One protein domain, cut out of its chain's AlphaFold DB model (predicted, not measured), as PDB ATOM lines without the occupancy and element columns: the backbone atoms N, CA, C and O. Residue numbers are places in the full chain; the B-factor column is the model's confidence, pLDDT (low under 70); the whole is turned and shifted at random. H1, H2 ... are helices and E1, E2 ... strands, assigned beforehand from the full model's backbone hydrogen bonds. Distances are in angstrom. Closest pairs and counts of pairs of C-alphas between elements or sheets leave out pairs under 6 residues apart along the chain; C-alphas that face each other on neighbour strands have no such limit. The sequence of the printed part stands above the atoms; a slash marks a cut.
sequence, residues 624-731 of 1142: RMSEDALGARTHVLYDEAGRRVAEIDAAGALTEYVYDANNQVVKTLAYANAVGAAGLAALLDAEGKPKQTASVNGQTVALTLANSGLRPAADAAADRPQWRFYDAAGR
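AT A GLANCE: This is residues 624 to 731 of the 1142 residues of the protein "RHS repeat protein" of Lysobacter enzymogenes (UniProt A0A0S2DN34). A twisted, six-stranded antiparallel sheet makes a wall, and the stretch between E5 and E8 folds back over one face of it, towards the E1 end, as a loosely built layer of loops with the short helix H1 and the small hairpin E6 and E7. The other face is bare, and at the edge away from this layer the long strand E8 closes the sheet. The printed part has 108 residues, with named elements in the order E1, E2, E3, E4, E5, H1, E6, E7, E8; the large sheet runs E1, E2, E3, E4, E5, E8. The class is mostly strand, though under half of the residues are in named elements. The whole is compact, with a radius of gyration of the C-alphas of 14.9 A and spans of 47 by 33 by 29 A.

IN THESE COORDINATES: E1, residues 624 to 627, begins at C-alpha 624, at (33.879, 28.447, 25.919). E2, residues 633 to 638, is 16.7 A long, and E3 is residues 644 to 648. E4, residues 654 to 658, is 13.1 A long, and E5 is residues 667 to 670. H1, residues 677 to 682, begins at C-alpha 677, at (27.030, 44.083, 21.573). E6 is residues 693 to 696 and E7 residues 699 to 702. E8, residues 720 to 726, is 20.2 A long and ends at C-alpha 726, at (44.622, 32.709, 52.175).

HOW THE PARTS SIT: E1 to E5 form a meander, each strand the antiparallel neighbour of the one before. E1 and E2 are a hairpin, with N 626 and O 634 2.9 A apart. E2 pairs in a staggered way, with E1 over residues 633 to 635 and with E3 over 635 to 638; N 635 and O 648 are 2.8 A apart. Between E3 and E4, N 655 and O 647 are 2.8 A apart, and between E4 and E5, N 656 and O 669 are 2.8 A apart. E8 is antiparallel to E5 at 165 degrees between directions, with N 722 and O 668 2.8 A apart. E1 and E8 are the edge strands. H1 is not on the sheet, but only just, with 4 pairs of C-alphas within 10 A; every O i to N i+4 pair in it is within hydrogen-bond range. E6 and E7 are an antiparallel hairpin, with N 694 and O 701 2.8 A apart. E7 and E8 are apart.

THE WHOLE: The C-alphas farthest apart are those of Ala 686 and Ala 728, 46.8 A. The printed part has no cut. The link from E7 to E8, residues 703 to 719, is long. The mean pLDDT of the printed part is 93.5, and no printed residue is under 70.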
ATOM      1  N   ARG A 624      33.748  27.018  26.265       96.75
ATOM      2  CA  ARG A 624      33.879  28.447  25.919       96.75
ATOM      3  C   ARG A 624      32.547  29.167  25.739       96.75
ATOM      4  O   ARG A 624      32.493  30.380  25.935       96.75
ATOM      5  N   MET A 625      31.491  28.451  25.355       97.62
ATOM      6  CA  MET A 625      30.142  29.004  25.213       97.62
ATOM      7  C   MET A 625      29.083  27.932  25.471       97.62
ATOM      8  O   MET A 625      29.205  26.812  24.972       97.62
ATOM      9  N   SER A 626      28.024  28.299  26.190       97.81
ATOM     10  CA  SER A 626      26.751  27.573  26.211       97.81
ATOM     11  C   SER A 626      25.638  28.456  25.651       97.81
ATOM     12  O   SER A 626      25.546  29.622  26.029       97.81
ATOM     13  N   GLU A 627      24.794  27.898  24.792       97.56
ATOM     14  CA  GLU A 627      23.637  28.553  24.174       97.56
ATOM     15  C   GLU A 627      22.354  27.833  24.608       97.56
ATOM     16  O   GLU A 627      22.293  26.605  24.534       97.56
ATOM     17  N   ASP A 628      21.352  28.571  25.089       95.62
ATOM     18  CA  ASP A 628      20.085  28.005  25.570       95.62
ATOM     19  C   ASP A 628      18.990  27.907  24.488       95.62
ATOM     20  O   ASP A 628      19.182  28.263  23.323       95.62
ATOM     21  N   ALA A 629      17.804  27.434  24.885       93.00
ATOM     22  CA  ALA A 629      16.668  27.216  23.988       93.00
ATOM     23  C   ALA A 629      16.064  28.507  23.393       93.00
ATOM     24  O   ALA A 629      15.222  28.426  22.499       93.00
ATOM     25  N   LEU A 630      16.470  29.683  23.883       93.81
ATOM     26  CA  LEU A 630      16.092  31.002  23.371       93.81
ATOM     27  C   LEU A 630      17.219  31.643  22.538       93.81
ATOM     28  O   LEU A 630      17.052  32.760  22.050       93.81
ATOM     29  N   GLY A 631      18.360  30.962  22.378       92.06
ATOM     30  CA  GLY A 631      19.567  31.509  21.757       92.06
ATOM     31  C   GLY A 631      20.370  32.433  22.680       92.06
ATOM     32  O   GLY A 631      21.263  33.136  22.207       92.06
ATOM     33  N   ALA A 632      20.073  32.466  23.985       95.62
ATOM     34  CA  ALA A 632      20.840  33.246  24.947       95.62
ATOM     35  C   ALA A 632      22.181  32.547  25.223       95.62
ATOM     36  O   ALA A 632      22.228  31.348  25.508       95.62
ATOM     37  N   ARG A 633      23.284  33.295  25.111       96.94
ATOM     38  CA  ARG A 633      24.653  32.761  25.148       96.94
ATOM     39  C   ARG A 633      25.400  33.219  26.395       96.94
ATOM     40  O   ARG A 633      25.530  34.415  26.630       96.94
ATOM     41  N   THR A 634      25.942  32.265  27.143       97.62
ATOM     42  CA  THR A 634      26.891  32.518  28.236       97.62
ATOM     43  C   THR A 634      28.281  32.104  27.776       97.62
ATOM     44  O   THR A 634      28.481  30.974  27.325       97.62
ATOM     45  N   HIS A 635      29.243  33.015  27.890       97.94
ATOM     46  CA  HIS A 635      30.619  32.836  27.444       97.94
ATOM     47  C   HIS A 635      31.582  32.687  28.621       97.94
ATOM     48  O   HIS A 635      31.409  33.287  29.684       97.94
ATOM     49  N   VAL A 636      32.643  31.917  28.396       98.06
ATOM     50  CA  VAL A 636      33.703  31.657  29.370       98.06
ATOM     51  C   VAL A 636      35.061  31.889  28.710       98.06
ATOM     52  O   VAL A 636      35.318  31.408  27.600       98.06
ATOM     53  N   LEU A 637      35.942  32.625  29.394       97.25
ATOM     54  CA  LEU A 637      37.340  32.796  28.989       97.25
ATOM     55  C   LEU A 637      38.278  32.209  30.038       97.25
ATOM     56  O   LEU A 637      38.065  32.347  31.247       97.25
ATOM     57  N   TYR A 638      39.351  31.615  29.535       96.50
ATOM     58  CA  TYR A 638      40.450  31.076  30.316       96.50
ATOM     59  C   TYR A 638      41.695  31.952  30.140       96.50
ATOM     60  O   TYR A 638      41.761  32.755  29.206       96.50
ATOM     61  N   ASP A 639      42.649  31.841  31.058       94.75
ATOM     62  CA  ASP A 639      44.009  32.332  30.849       94.75
ATOM     63  C   ASP A 639      44.909  31.255  30.233       94.75
ATOM     64  O   ASP A 639      44.479  30.138  29.937       94.75
ATOM     65  N   GLU A 640      46.174  31.611  30.031       92.88
ATOM     66  CA  GLU A 640      47.202  30.759  29.440       92.88
ATOM     67  C   GLU A 640      47.405  29.454  30.238       92.88
ATOM     68  O   GLU A 640      47.747  28.430  29.657       92.88
ATOM     69  N   ALA A 641      47.127  29.451  31.549       92.38
ATOM     70  CA  ALA A 641      47.198  28.273  32.420       92.38
ATOM     71  C   ALA A 641      45.855  27.521  32.560       92.38
ATOM     72  O   ALA A 641      45.700  26.699  33.467       92.38
ATOM     73  N   GLY A 642      44.867  27.801  31.701       93.00
ATOM     74  CA  GLY A 642      43.566  27.124  31.697       93.00
ATOM     75  C   GLY A 642      42.647  27.502  32.867       93.00
ATOM     76  O   GLY A 642      41.644  26.828  33.106       93.00
ATOM     77  N   ARG A 643      42.951  28.573  33.613       94.75
ATOM     78  CA  ARG A 643      42.152  29.028  34.766       94.75
ATOM     79  C   ARG A 643      41.043  29.960  34.284       94.75
ATOM     80  O   ARG A 643      41.259  30.780  33.397       94.75
ATOM     81  N   ARG A 644      39.836  29.846  34.846       96.81
ATOM     82  CA  ARG A 644      38.650  30.580  34.369       96.81
ATOM     83  C   ARG A 644      38.682  32.052  34.793       96.81
ATOM     84  O   ARG A 644      38.186  32.387  35.863       96.81
ATOM     85  N   VAL A 645      39.218  32.930  33.948       97.12
ATOM     86  CA  VAL A 645      39.360  34.370  34.244       97.12
ATOM     87  C   VAL A 645      38.140  35.222  33.898       97.12
ATOM     88  O   VAL A 645      38.027  36.317  34.444       97.12
ATOM     89  N   ALA A 646      37.215  34.753  33.052       97.69
ATOM     90  CA  ALA A 646      35.971  35.472  32.760       97.69
ATOM     91  C   ALA A 646      34.746  34.557  32.659       97.69
ATOM     92  O   ALA A 646      34.823  33.452  32.118       97.69
ATOM     93  N   GLU A 647      33.606  35.083  33.096       98.12
ATOM     94  CA  GLU A 647      32.256  34.600  32.797       98.12
ATOM     95  C   GLU A 647      31.423  35.809  32.334       98.12
ATOM     96  O   GLU A 647      31.452  36.853  32.989       98.12
ATOM     97  N   ILE A 648      30.752  35.705  31.183       98.19
ATOM     98  CA  ILE A 648      29.955  36.784  30.570       98.19
ATOM     99  C   ILE A 648      28.584  36.210  30.208       98.19
ATOM    100  O   ILE A 648      28.517  35.239  29.456       98.19
ATOM    101  N   ASP A 649      27.506  36.790  30.733       96.75
ATOM    102  CA  ASP A 649      26.141  36.351  30.421       96.75
ATOM    103  C   ASP A 649      25.592  36.938  29.104       96.75
ATOM    104  O   ASP A 649      26.218  37.780  28.453       96.75
ATOM    105  N   ALA A 650      24.386  36.511  28.720       94.94
ATOM    106  CA  ALA A 650      23.721  36.946  27.492       94.94
ATOM    107  C   ALA A 650      23.308  38.435  27.474       94.94
ATOM    108  O   ALA A 650      22.956  38.954  26.416       94.94
ATOM    109  N   ALA A 651      23.345  39.126  28.620       95.56
ATOM    110  CA  ALA A 651      23.157  40.573  28.724       95.56
ATOM    111  C   ALA A 651      24.497  41.343  28.714       95.56
ATOM    112  O   ALA A 651      24.502  42.575  28.750       95.56
ATOM    113  N   GLY A 652      25.628  40.632  28.654       96.69
ATOM    114  CA  GLY A 652      26.975  41.189  28.682       96.69
ATOM    115  C   GLY A 652      27.519  41.461  30.086       96.69
ATOM    116  O   GLY A 652      28.538  42.141  30.202       96.69
ATOM    117  N   ALA A 653      26.895  40.969  31.161       97.31
ATOM    118  CA  ALA A 653      27.415  41.166  32.512       97.31
ATOM    119  C   ALA A 653      28.702  40.343  32.718       97.31
ATOM    120  O   ALA A 653      28.666  39.115  32.788       97.31
ATOM    121  N   LEU A 654      29.851  41.026  32.808       97.94
ATOM    122  CA  LEU A 654      31.165  40.405  32.997       97.94
ATOM    123  C   LEU A 654      31.479  40.204  34.485       97.94
ATOM    124  O   LEU A 654      31.521  41.161  35.262       97.94
ATOM    125  N   THR A 655      31.822  38.968  34.852       98.06
ATOM    126  CA  THR A 655      32.538  38.647  36.092       98.06
ATOM    127  C   THR A 655      33.962  38.190  35.776       98.06
ATOM    128  O   THR A 655      34.171  37.167  35.128       98.06
ATOM    129  N   GLU A 656      34.948  38.943  36.263       97.81
ATOM    130  CA  GLU A 656      36.377  38.631  36.181       97.81
ATOM    131  C   GLU A 656      36.874  37.915  37.451       97.81
ATOM    132  O   GLU A 656      36.479  38.246  38.577       97.81
ATOM    133  N   TYR A 657      37.789  36.960  37.272       97.62
ATOM    134  CA  TYR A 657      38.466  36.222  38.338       97.62
ATOM    135  C   TYR A 657      39.983  36.399  38.213       97.62
ATOM    136  O   TYR A 657      40.561  36.132  37.163       97.62
ATOM    137  N   VAL A 658      40.633  36.824  39.299       95.56
ATOM    138  CA  VAL A 658      42.092  36.982  39.379       95.56
ATOM    139  C   VAL A 658      42.653  35.958  40.356       95.56
ATOM    140  O   VAL A 658      42.124  35.786  41.459       95.56
ATOM    141  N   TYR A 659      43.736  35.309  39.938       93.38
ATOM    142  CA  TYR A 659      44.374  34.190  40.621       93.38
ATOM    143  C   TYR A 659      45.810  34.524  41.040       93.38
ATOM    144  O   TYR A 659      46.487  35.311  40.379       93.38
ATOM    145  N   ASP A 660      46.290  33.880  42.101       89.50
ATOM    146  CA  ASP A 660      47.687  33.936  42.545       89.50
ATOM    147  C   ASP A 660      48.578  32.844  41.902       89.50
ATOM    148  O   ASP A 660      48.202  32.173  40.932       89.50
ATOM    149  N   ALA A 661      49.789  32.661  42.439       87.19
ATOM    150  CA  ALA A 661      50.728  31.615  42.025       87.19
ATOM    151  C   ALA A 661      50.315  30.190  42.461       87.19
ATOM    152  O   ALA A 661      50.855  29.224  41.929       87.19
ATOM    153  N   ASN A 662      49.331  30.059  43.357       86.19
ATOM    154  CA  ASN A 662      48.827  28.803  43.920       86.19
ATOM    155  C   ASN A 662      47.454  28.381  43.358       86.19
ATOM    156  O   ASN A 662      46.863  27.409  43.823       86.19
ATOM    157  N   ASN A 663      46.952  29.093  42.341       89.94
ATOM    158  CA  ASN A 663      45.655  28.858  41.694       89.94
ATOM    159  C   ASN A 663      44.454  29.163  42.618       89.94
ATOM    160  O   ASN A 663      43.378  28.582  42.480       89.94
ATOM    161  N   GLN A 664      44.617  30.113  43.547       92.44
ATOM    162  CA  GLN A 664      43.554  30.570  44.448       92.44
ATOM    163  C   GLN A 664      42.975  31.917  43.980       92.44
ATOM    164  O   GLN A 664      43.703  32.793  43.512       92.44
ATOM    165  N   VAL A 665      41.652  32.101  44.092       96.25
ATOM    166  CA  VAL A 665      40.935  33.276  43.547       96.25
ATOM    167  C   VAL A 665      41.023  34.478  44.496       96.25
ATOM    168  O   VAL A 665      40.078  34.781  45.239       96.25
ATOM    169  N   VAL A 666      42.149  35.189  44.442       95.88
ATOM    170  CA  VAL A 666      42.448  36.381  45.259       95.88
ATOM    171  C   VAL A 666      41.581  37.606  44.945       95.88
ATOM    172  O   VAL A 666      41.454  38.486  45.796       95.88
ATOM    173  N   LYS A 667      40.930  37.677  43.776       96.88
ATOM    174  CA  LYS A 667      39.901  38.695  43.483       96.88
ATOM    175  C   LYS A 667      38.795  38.124  42.598       96.88
ATOM    176  O   LYS A 667      39.068  37.445  41.614       96.88
ATOM    177  N   THR A 668      37.548  38.458  42.906       98.06
ATOM    178  CA  THR A 668      36.429  38.417  41.949       98.06
ATOM    179  C   THR A 668      35.971  39.853  41.700       98.06
ATOM    180  O   THR A 668      35.951  40.646  42.640       98.06
ATOM    181  N   LEU A 669      35.625  40.206  40.466       96.75
ATOM    182  CA  LEU A 669      35.128  41.529  40.083       96.75
ATOM    183  C   LEU A 669      33.930  41.369  39.147       96.75
ATOM    184  O   LEU A 669      34.109  40.985  37.997       96.75
ATOM    185  N   ALA A 670      32.729  41.679  39.632       96.88
ATOM    186  CA  ALA A 670      31.585  41.902  38.754       96.88
ATOM    187  C   ALA A 670      31.587  43.372  38.309       96.88
ATOM    188  O   ALA A 670      31.597  44.270  39.160       96.88
ATOM    189  N   TYR A 671      31.607  43.597  36.995       96.38
ATOM    190  CA  TYR A 671      31.524  44.930  36.398       96.38
ATOM    191  C   TYR A 671      30.072  45.423  36.403       96.38
ATOM    192  O   TYR A 671      29.146  44.649  36.164       96.38
ATOM    193  N   ALA A 672      29.867  46.713  36.669       95.50
ATOM    194  CA  ALA A 672      28.554  47.350  36.579       95.50
ATOM    195  C   ALA A 672      28.178  47.717  35.136       95.50
ATOM    196  O   ALA A 672      27.007  47.660  34.765       95.50
ATOM    197  N   ASN A 673      29.175  48.070  34.322       95.75
ATOM    198  CA  ASN A 673      29.009  48.274  32.887       95.75
ATOM    199  C   ASN A 673      29.030  46.922  32.161       95.75
ATOM    200  O   ASN A 673      29.893  46.089  32.426       95.75
ATOM    201  N   ALA A 674      28.101  46.712  31.229       95.38
ATOM    202  CA  ALA A 674      28.046  45.500  30.416       95.38
ATOM    203  C   ALA A 674      29.036  45.543  29.236       95.38
ATOM    204  O   ALA A 674      29.363  46.606  28.702       95.38
ATOM    205  N   VAL A 675      29.464  44.365  28.780       96.69
ATOM    206  CA  VAL A 675      30.141  44.171  27.494       96.69
ATOM    207  C   VAL A 675      29.144  44.495  26.379       96.69
ATOM    208  O   VAL A 675      28.158  43.788  26.188       96.69
ATOM    209  N   GLY A 676      29.389  45.582  25.644       94.25
ATOM    210  CA  GLY A 676      28.509  46.012  24.557       94.25
ATOM    211  C   GLY A 676      28.417  44.988  23.417       94.25
ATOM    212  O   GLY A 676      29.324  44.182  23.213       94.25
ATOM    213  N   ALA A 677      27.345  45.062  22.621       92.81
ATOM    214  CA  ALA A 677      27.030  44.083  21.573       92.81
ATOM    215  C   ALA A 677      28.181  43.806  20.580       92.81
ATOM    216  O   ALA A 677      28.350  42.672  20.143       92.81
ATOM    217  N   ALA A 678      29.017  44.803  20.267       92.62
ATOM    218  CA  ALA A 678      30.204  44.617  19.426       92.62
ATOM    219  C   ALA A 678      31.280  43.718  20.078       92.62
ATOM    220  O   ALA A 678      31.939  42.950  19.383       92.62
ATOM    221  N   GLY A 679      31.431  43.769  21.406       92.75
ATOM    222  CA  GLY A 679      32.312  42.872  22.160       92.75
ATOM    223  C   GLY A 679      31.758  41.447  22.243       92.75
ATOM    224  O   GLY A 679      32.505  40.489  22.065       92.75
ATOM    225  N   LEU A 680      30.440  41.302  22.415       94.25
ATOM    226  CA  LEU A 680      29.772  39.995  22.351       94.25
ATOM    227  C   LEU A 680      29.880  39.366  20.951       94.25
ATOM    228  O   LEU A 680      30.143  38.174  20.835       94.25
ATOM    229  N   ALA A 681      29.778  40.164  19.884       92.31
ATOM    230  CA  ALA A 681      30.043  39.701  18.522       92.31
ATOM    231  C   ALA A 681      31.523  39.315  18.307       92.31
ATOM    232  O   ALA A 681      31.806  38.326  17.637       92.31
ATOM    233  N   ALA A 682      32.474  40.037  18.911       92.00
ATOM    234  CA  ALA A 682      33.908  39.746  18.801       92.00
ATOM    235  C   ALA A 682      34.358  38.450  19.514       92.00
ATOM    236  O   ALA A 682      35.466  37.967  19.259       92.00
ATOM    237  N   LEU A 683      33.510  37.870  20.375       94.31
ATOM    238  CA  LEU A 683      33.697  36.539  20.969       94.31
ATOM    239  C   LEU A 683      33.395  35.385  20.000       94.31
ATOM    240  O   LEU A 683      33.611  34.230  20.369       94.31
ATOM    241  N   LEU A 684      32.901  35.669  18.792       94.88
ATOM    242  CA  LEU A 684      32.461  34.676  17.812       94.88
ATOM    243  C   LEU A 684      33.335  34.683  16.545       94.88
ATOM    244  O   LEU A 684      34.007  35.670  16.232       94.88
ATOM    245  N   ASP A 685      33.330  33.565  15.824       91.06
ATOM    246  CA  ASP A 685      33.773  33.472  14.429       91.06
ATOM    247  C   ASP A 685      32.602  33.681  13.442       91.06
ATOM    248  O   ASP A 685      31.472  33.975  13.845       91.06
ATOM    249  N   ALA A 686      32.875  33.589  12.134       89.25
ATOM    250  CA  ALA A 686      31.872  33.814  11.088       89.25
ATOM    251  C   ALA A 686      30.776  32.730  11.082       89.25
ATOM    252  O   ALA A 686      29.645  32.977  10.665       89.25
ATOM    253  N   GLU A 687      31.105  31.547  11.597       87.56
ATOM    254  CA  GLU A 687      30.239  30.384  11.762       87.56
ATOM    255  C   GLU A 687      29.416  30.444  13.066       87.56
ATOM    256  O   GLU A 687      28.594  29.562  13.326       87.56
ATOM    257  N   GLY A 688      29.620  31.475  13.894       88.56
ATOM    258  CA  GLY A 688      28.903  31.690  15.151       88.56
ATOM    259  C   GLY A 688      29.343  30.779  16.303       88.56
ATOM    260  O   GLY A 688      28.624  30.691  17.301       88.56
ATOM    261  N   LYS A 689      30.498  30.112  16.190       90.19
ATOM    262  CA  LYS A 689      31.161  29.366  17.272       90.19
ATOM    263  C   LYS A 689      32.053  30.323  18.094       90.19
ATOM    264  O   LYS A 689      32.392  31.409  17.627       90.19
ATOM    265  N   PRO A 690      32.431  29.975  19.341       93.94
ATOM    266  CA  PRO A 690      33.289  30.831  20.155       93.94
ATOM    267  C   PRO A 690      34.723  30.887  19.622       93.94
ATOM    268  O   PRO A 690      35.414  29.870  19.513       93.94
ATOM    269  N   LYS A 691      35.199  32.108  19.386       93.50
ATOM    270  CA  LYS A 691      36.537  32.407  18.886       93.50
ATOM    271  C   LYS A 691      37.614  31.947  19.871       93.50
ATOM    272  O   LYS A 691      37.643  32.341  21.042       93.50
ATOM    273  N   GLN A 692      38.522  31.103  19.392       91.00
ATOM    274  CA  GLN A 692      39.505  30.443  20.257       91.00
ATOM    275  C   GLN A 692      40.808  31.232  20.413       91.00
ATOM    276  O   GLN A 692      41.430  31.148  21.471       91.00
ATOM    277  N   THR A 693      41.190  32.021  19.403       90.81
ATOM    278  CA  THR A 693      42.484  32.713  19.311       90.81
ATOM    279  C   THR A 693      42.358  34.212  19.008       90.81
ATOM    280  O   THR A 693      41.341  34.697  18.501       90.81
ATOM    281  N   ALA A 694      43.418  34.955  19.319       90.31
ATOM    282  CA  ALA A 694      43.633  36.360  18.989       90.31
ATOM    283  C   ALA A 694      44.939  36.526  18.194       90.31
ATOM    284  O   ALA A 694      45.832  35.684  18.282       90.31
ATOM    285  N   SER A 695      45.070  37.629  17.451       88.38
ATOM    286  CA  SER A 695      46.358  38.062  16.900       88.38
ATOM    287  C   SER A 695      46.930  39.163  17.788       88.38
ATOM    288  O   SER A 695      46.283  40.192  17.985       88.38
ATOM    289  N   VAL A 696      48.124  38.944  18.332       86.12
ATOM    290  CA  VAL A 696      48.852  39.898  19.177       86.12
ATOM    291  C   VAL A 696      50.243  40.072  18.580       86.12
ATOM    292  O   VAL A 696      50.973  39.101  18.419       86.12
ATOM    293  N   ASN A 697      50.604  41.301  18.203       88.44
ATOM    294  CA  ASN A 697      51.883  41.628  17.551       88.44
ATOM    295  C   ASN A 697      52.206  40.763  16.306       88.44
ATOM    296  O   ASN A 697      53.370  40.510  16.006       88.44
ATOM    297  N   GLY A 698      51.178  40.291  15.590       86.12
ATOM    298  CA  GLY A 698      51.317  39.398  14.432       86.12
ATOM    299  C   GLY A 698      51.426  37.903  14.766       86.12
ATOM    300  O   GLY A 698      51.451  37.089  13.849       86.12
ATOM    301  N   GLN A 699      51.439  37.520  16.046       85.62
ATOM    302  CA  GLN A 699      51.424  36.124  16.491       85.62
ATOM    303  C   GLN A 699      50.004  35.676  16.862       85.62
ATOM    304  O   GLN A 699      49.252  36.418  17.494       85.62
ATOM    305  N   THR A 700      49.643  34.446  16.492       88.31
ATOM    306  CA  THR A 700      48.394  33.804  16.927       88.31
ATOM    307  C   THR A 700      48.567  33.254  18.340       88.31
ATOM    308  O   THR A 700      49.447  32.431  18.575       88.31
ATOM    309  N   VAL A 701      47.716  33.685  19.270       89.12
ATOM    310  CA  VAL A 701      47.713  33.268  20.684       89.12
ATOM    311  C   VAL A 701      46.300  32.881  21.128       89.12
ATOM    312  O   VAL A 701      45.328  33.241  20.464       89.12
ATOM    313  N   ALA A 702      46.146  32.173  22.248       91.31
ATOM    314  CA  ALA A 702      44.828  31.883  22.823       91.31
ATOM    315  C   ALA A 702      44.060  33.179  23.170       91.31
ATOM    316  O   ALA A 702      44.653  34.148  23.643       91.31
ATOM    317  N   LEU A 703      42.741  33.214  22.947       93.50
ATOM    318  CA  LEU A 703      41.889  34.352  23.315       93.50
ATOM    319  C   LEU A 703      41.599  34.322  24.823       93.50
ATOM    320  O   LEU A 703      40.844  33.466  25.292       93.50
ATOM    321  N   THR A 704      42.155  35.279  25.562       93.62
ATOM    322  CA  THR A 704      42.021  35.402  27.023       93.62
ATOM    323  C   THR A 704      41.398  36.748  27.402       93.62
ATOM    324  O   THR A 704      41.282  37.663  26.580       93.62
ATOM    325  N   LEU A 705      40.990  36.935  28.664       94.62
ATOM    326  CA  LEU A 705      40.511  38.256  29.108       94.62
ATOM    327  C   LEU A 705      41.625  39.326  29.041       94.62
ATOM    328  O   LEU A 705      41.332  40.516  28.974       94.62
ATOM    329  N   ALA A 706      42.908  38.941  29.035       91.25
ATOM    330  CA  ALA A 706      44.024  39.882  28.922       91.25
ATOM    331  C   ALA A 706      44.141  40.504  27.517       91.25
ATOM    332  O   ALA A 706      44.323  41.713  27.411       91.25
ATOM    333  N   ASN A 707      43.993  39.704  26.453       91.31
ATOM    334  CA  ASN A 707      44.228  40.141  25.068       91.31
ATOM    335  C   ASN A 707      42.956  40.432  24.244       91.31
ATOM    336  O   ASN A 707      43.049  41.009  23.164       91.31
ATOM    337  N   SER A 708      41.770  40.085  24.749       91.50
ATOM    338  CA  SER A 708      40.493  40.266  24.035       91.50
ATOM    339  C   SER A 708      39.950  41.701  24.003       91.50
ATOM    340  O   SER A 708      39.063  41.991  23.205       91.50
ATOM    341  N   GLY A 709      40.427  42.599  24.874       89.94
ATOM    342  CA  GLY A 709      39.916  43.976  24.979       89.94
ATOM    343  C   GLY A 709      38.495  44.103  25.557       89.94
ATOM    344  O   GLY A 709      37.930  45.189  25.544       89.94
ATOM    345  N   LEU A 710      37.915  43.016  26.082       93.56
ATOM    346  CA  LEU A 710      36.501  42.946  26.481       93.56
ATOM    347  C   LEU A 710      36.170  43.539  27.859       93.56
ATOM    348  O   LEU A 710      35.004  43.525  28.244       93.56
ATOM    349  N   ARG A 711      37.152  44.045  28.620       94.38
ATOM    350  CA  ARG A 711      36.875  44.707  29.906       94.38
ATOM    351  C   ARG A 711      36.101  46.013  29.658       94.38
ATOM    352  O   ARG A 711      36.631  46.882  28.965       94.38
ATOM    353  N   PRO A 712      34.891  46.182  30.222       92.81
ATOM    354  CA  PRO A 712      34.166  47.447  30.179       92.81
ATOM    355  C   PRO A 712      34.958  48.577  30.847       92.81
ATOM    356  O   PRO A 712      35.877  48.335  31.633       92.81
ATOM    357  N   ALA A 713      34.564  49.825  30.585       89.50
ATOM    358  CA  ALA A 713      35.064  50.958  31.358       89.50
ATOM    359  C   ALA A 713      34.733  50.746  32.847       89.50
ATOM    360  O   ALA A 713      33.570  50.535  33.199       89.50
ATOM    361  N   ALA A 714      35.753  50.772  33.706       85.56
ATOM    362  CA  ALA A 714      35.590  50.528  35.135       85.56
ATOM    363  C   ALA A 714      34.818  51.676  35.806       85.56
ATOM    364  O   ALA A 714      35.171  52.846  35.643       85.56
ATOM    365  N   ASP A 715      33.807  51.334  36.602       90.50
ATOM    366  CA  ASP A 715      33.081  52.268  37.461       90.50
ATOM    367  C   ASP A 715      33.408  51.921  38.914       90.50
ATOM    368  O   ASP A 715      32.775  51.071  39.535       90.50
ATOM    369  N   ALA A 716      34.398  52.605  39.487       82.25
ATOM    370  CA  ALA A 716      34.869  52.325  40.841       82.25
ATOM    371  C   ALA A 716      33.816  52.544  41.956       82.25
ATOM    372  O   ALA A 716      34.082  52.181  43.103       82.25
ATOM    373  N   ALA A 717      32.643  53.122  41.660       83.88
ATOM    374  CA  ALA A 717      31.535  53.278  42.605       83.88
ATOM    375  C   ALA A 717      30.439  52.206  42.420       83.88
ATOM    376  O   ALA A 717      29.838  51.743  43.404       83.88
ATOM    377  N   ALA A 718      30.168  51.792  41.181       90.94
ATOM    378  CA  ALA A 718      29.149  50.797  40.855       90.94
ATOM    379  C   ALA A 718      29.686  49.354  40.795       90.94
ATOM    380  O   ALA A 718      28.957  48.434  41.174       90.94
ATOM    381  N   ASP A 719      30.943  49.153  40.391       93.88
ATOM    382  CA  ASP A 719      31.604  47.848  40.313       93.88
ATOM    383  C   ASP A 719      31.630  47.141  41.680       93.88
ATOM    384  O   ASP A 719      31.616  47.756  42.757       93.88
ATOM    385  N   ARG A 720      31.666  45.804  41.650       95.31
ATOM    386  CA  ARG A 720      31.610  44.955  42.849       95.31
ATOM    387  C   ARG A 720      32.819  44.016  42.925       95.31
ATOM    388  O   ARG A 720      32.686  42.811  42.688       95.31
ATOM    389  N   PRO A 721      34.013  44.544  43.258       95.81
ATOM    390  CA  PRO A 721      35.155  43.719  43.609       95.81
ATOM    391  C   PRO A 721      34.983  43.073  44.992       95.81
ATOM    392  O   PRO A 721      34.422  43.660  45.917       95.81
ATOM    393  N   GLN A 722      35.533  41.872  45.132       97.44
ATOM    394  CA  GLN A 722      35.728  41.164  46.391       97.44
ATOM    395  C   GLN A 722      37.112  40.508  46.368       97.44
ATOM    396  O   GLN A 722      37.363  39.618  45.552       97.44
ATOM    397  N   TRP A 723      37.998  40.938  47.264       98.19
ATOM    398  CA  TRP A 723      39.319  40.343  47.463       98.19
ATOM    399  C   TRP A 723      39.253  39.193  48.468       98.19
ATOM    400  O   TRP A 723      38.407  39.192  49.368       98.19
ATOM    401  N   ARG A 724      40.162  38.228  48.322       98.12
ATOM    402  CA  ARG A 724      40.330  37.067  49.204       98.12
ATOM    403  C   ARG A 724      41.799  36.894  49.559       98.12
ATOM    404  O   ARG A 724      42.663  37.060  48.704       98.12
ATOM    405  N   PHE A 725      42.058  36.512  50.803       97.06
ATOM    406  CA  PHE A 725      43.395  36.226  51.311       97.06
ATOM    407  C   PHE A 725      43.411  34.857  51.981       97.06
ATOM    408  O   PHE A 725      42.486  34.527  52.726       97.06
ATOM    409  N   TYR A 726      44.467  34.090  51.727       94.88
ATOM    410  CA  TYR A 726      44.622  32.709  52.175       94.88
ATOM    411  C   TYR A 726      45.815  32.570  53.137       94.88
ATOM    412  O   TYR A 726      46.722  33.404  53.116       94.88
ATOM    413  N   ASP A 727      45.799  31.553  54.003       93.19
ATOM    414  CA  ASP A 727      46.979  31.139  54.775       93.19
ATOM    415  C   ASP A 727      47.861  30.144  53.999       93.19
ATOM    416  O   ASP A 727      47.541  29.741  52.881       93.19
ATOM    417  N   ALA A 728      48.982  29.733  54.599       92.19
ATOM    418  CA  ALA A 728      49.938  28.803  53.993       92.19
ATOM    419  C   ALA A 728      49.386  27.371  53.783       92.19
ATOM    420  O   ALA A 728      50.002  26.579  53.074       92.19
ATOM    421  N   ALA A 729      48.223  27.040  54.360       90.25
ATOM    422  CA  ALA A 729      47.474  25.810  54.087       90.25
ATOM    423  C   ALA A 729      46.364  26.021  53.033       90.25
ATOM    424  O   ALA A 729      45.559  25.126  52.775       90.25
ATOM    425  N   GLY A 730      46.298  27.208  52.418       91.69
ATOM    426  CA  GLY A 730      45.335  27.568  51.384       91.69
ATOM    427  C   GLY A 730      43.931  27.897  51.904       91.69
ATOM    428  O   GLY A 730      42.989  27.916  51.109       91.69
ATOM    429  N   ARG A 731      43.758  28.153  53.208       93.94
ATOM    430  CA  ARG A 731      42.451  28.391  53.849       93.94
ATOM    431  C   ARG A 731      42.116  29.881  53.853       93.94
ATOM    432  O   ARG A 731      42.988  30.712  54.085       93.94
TER     433      ARG A 731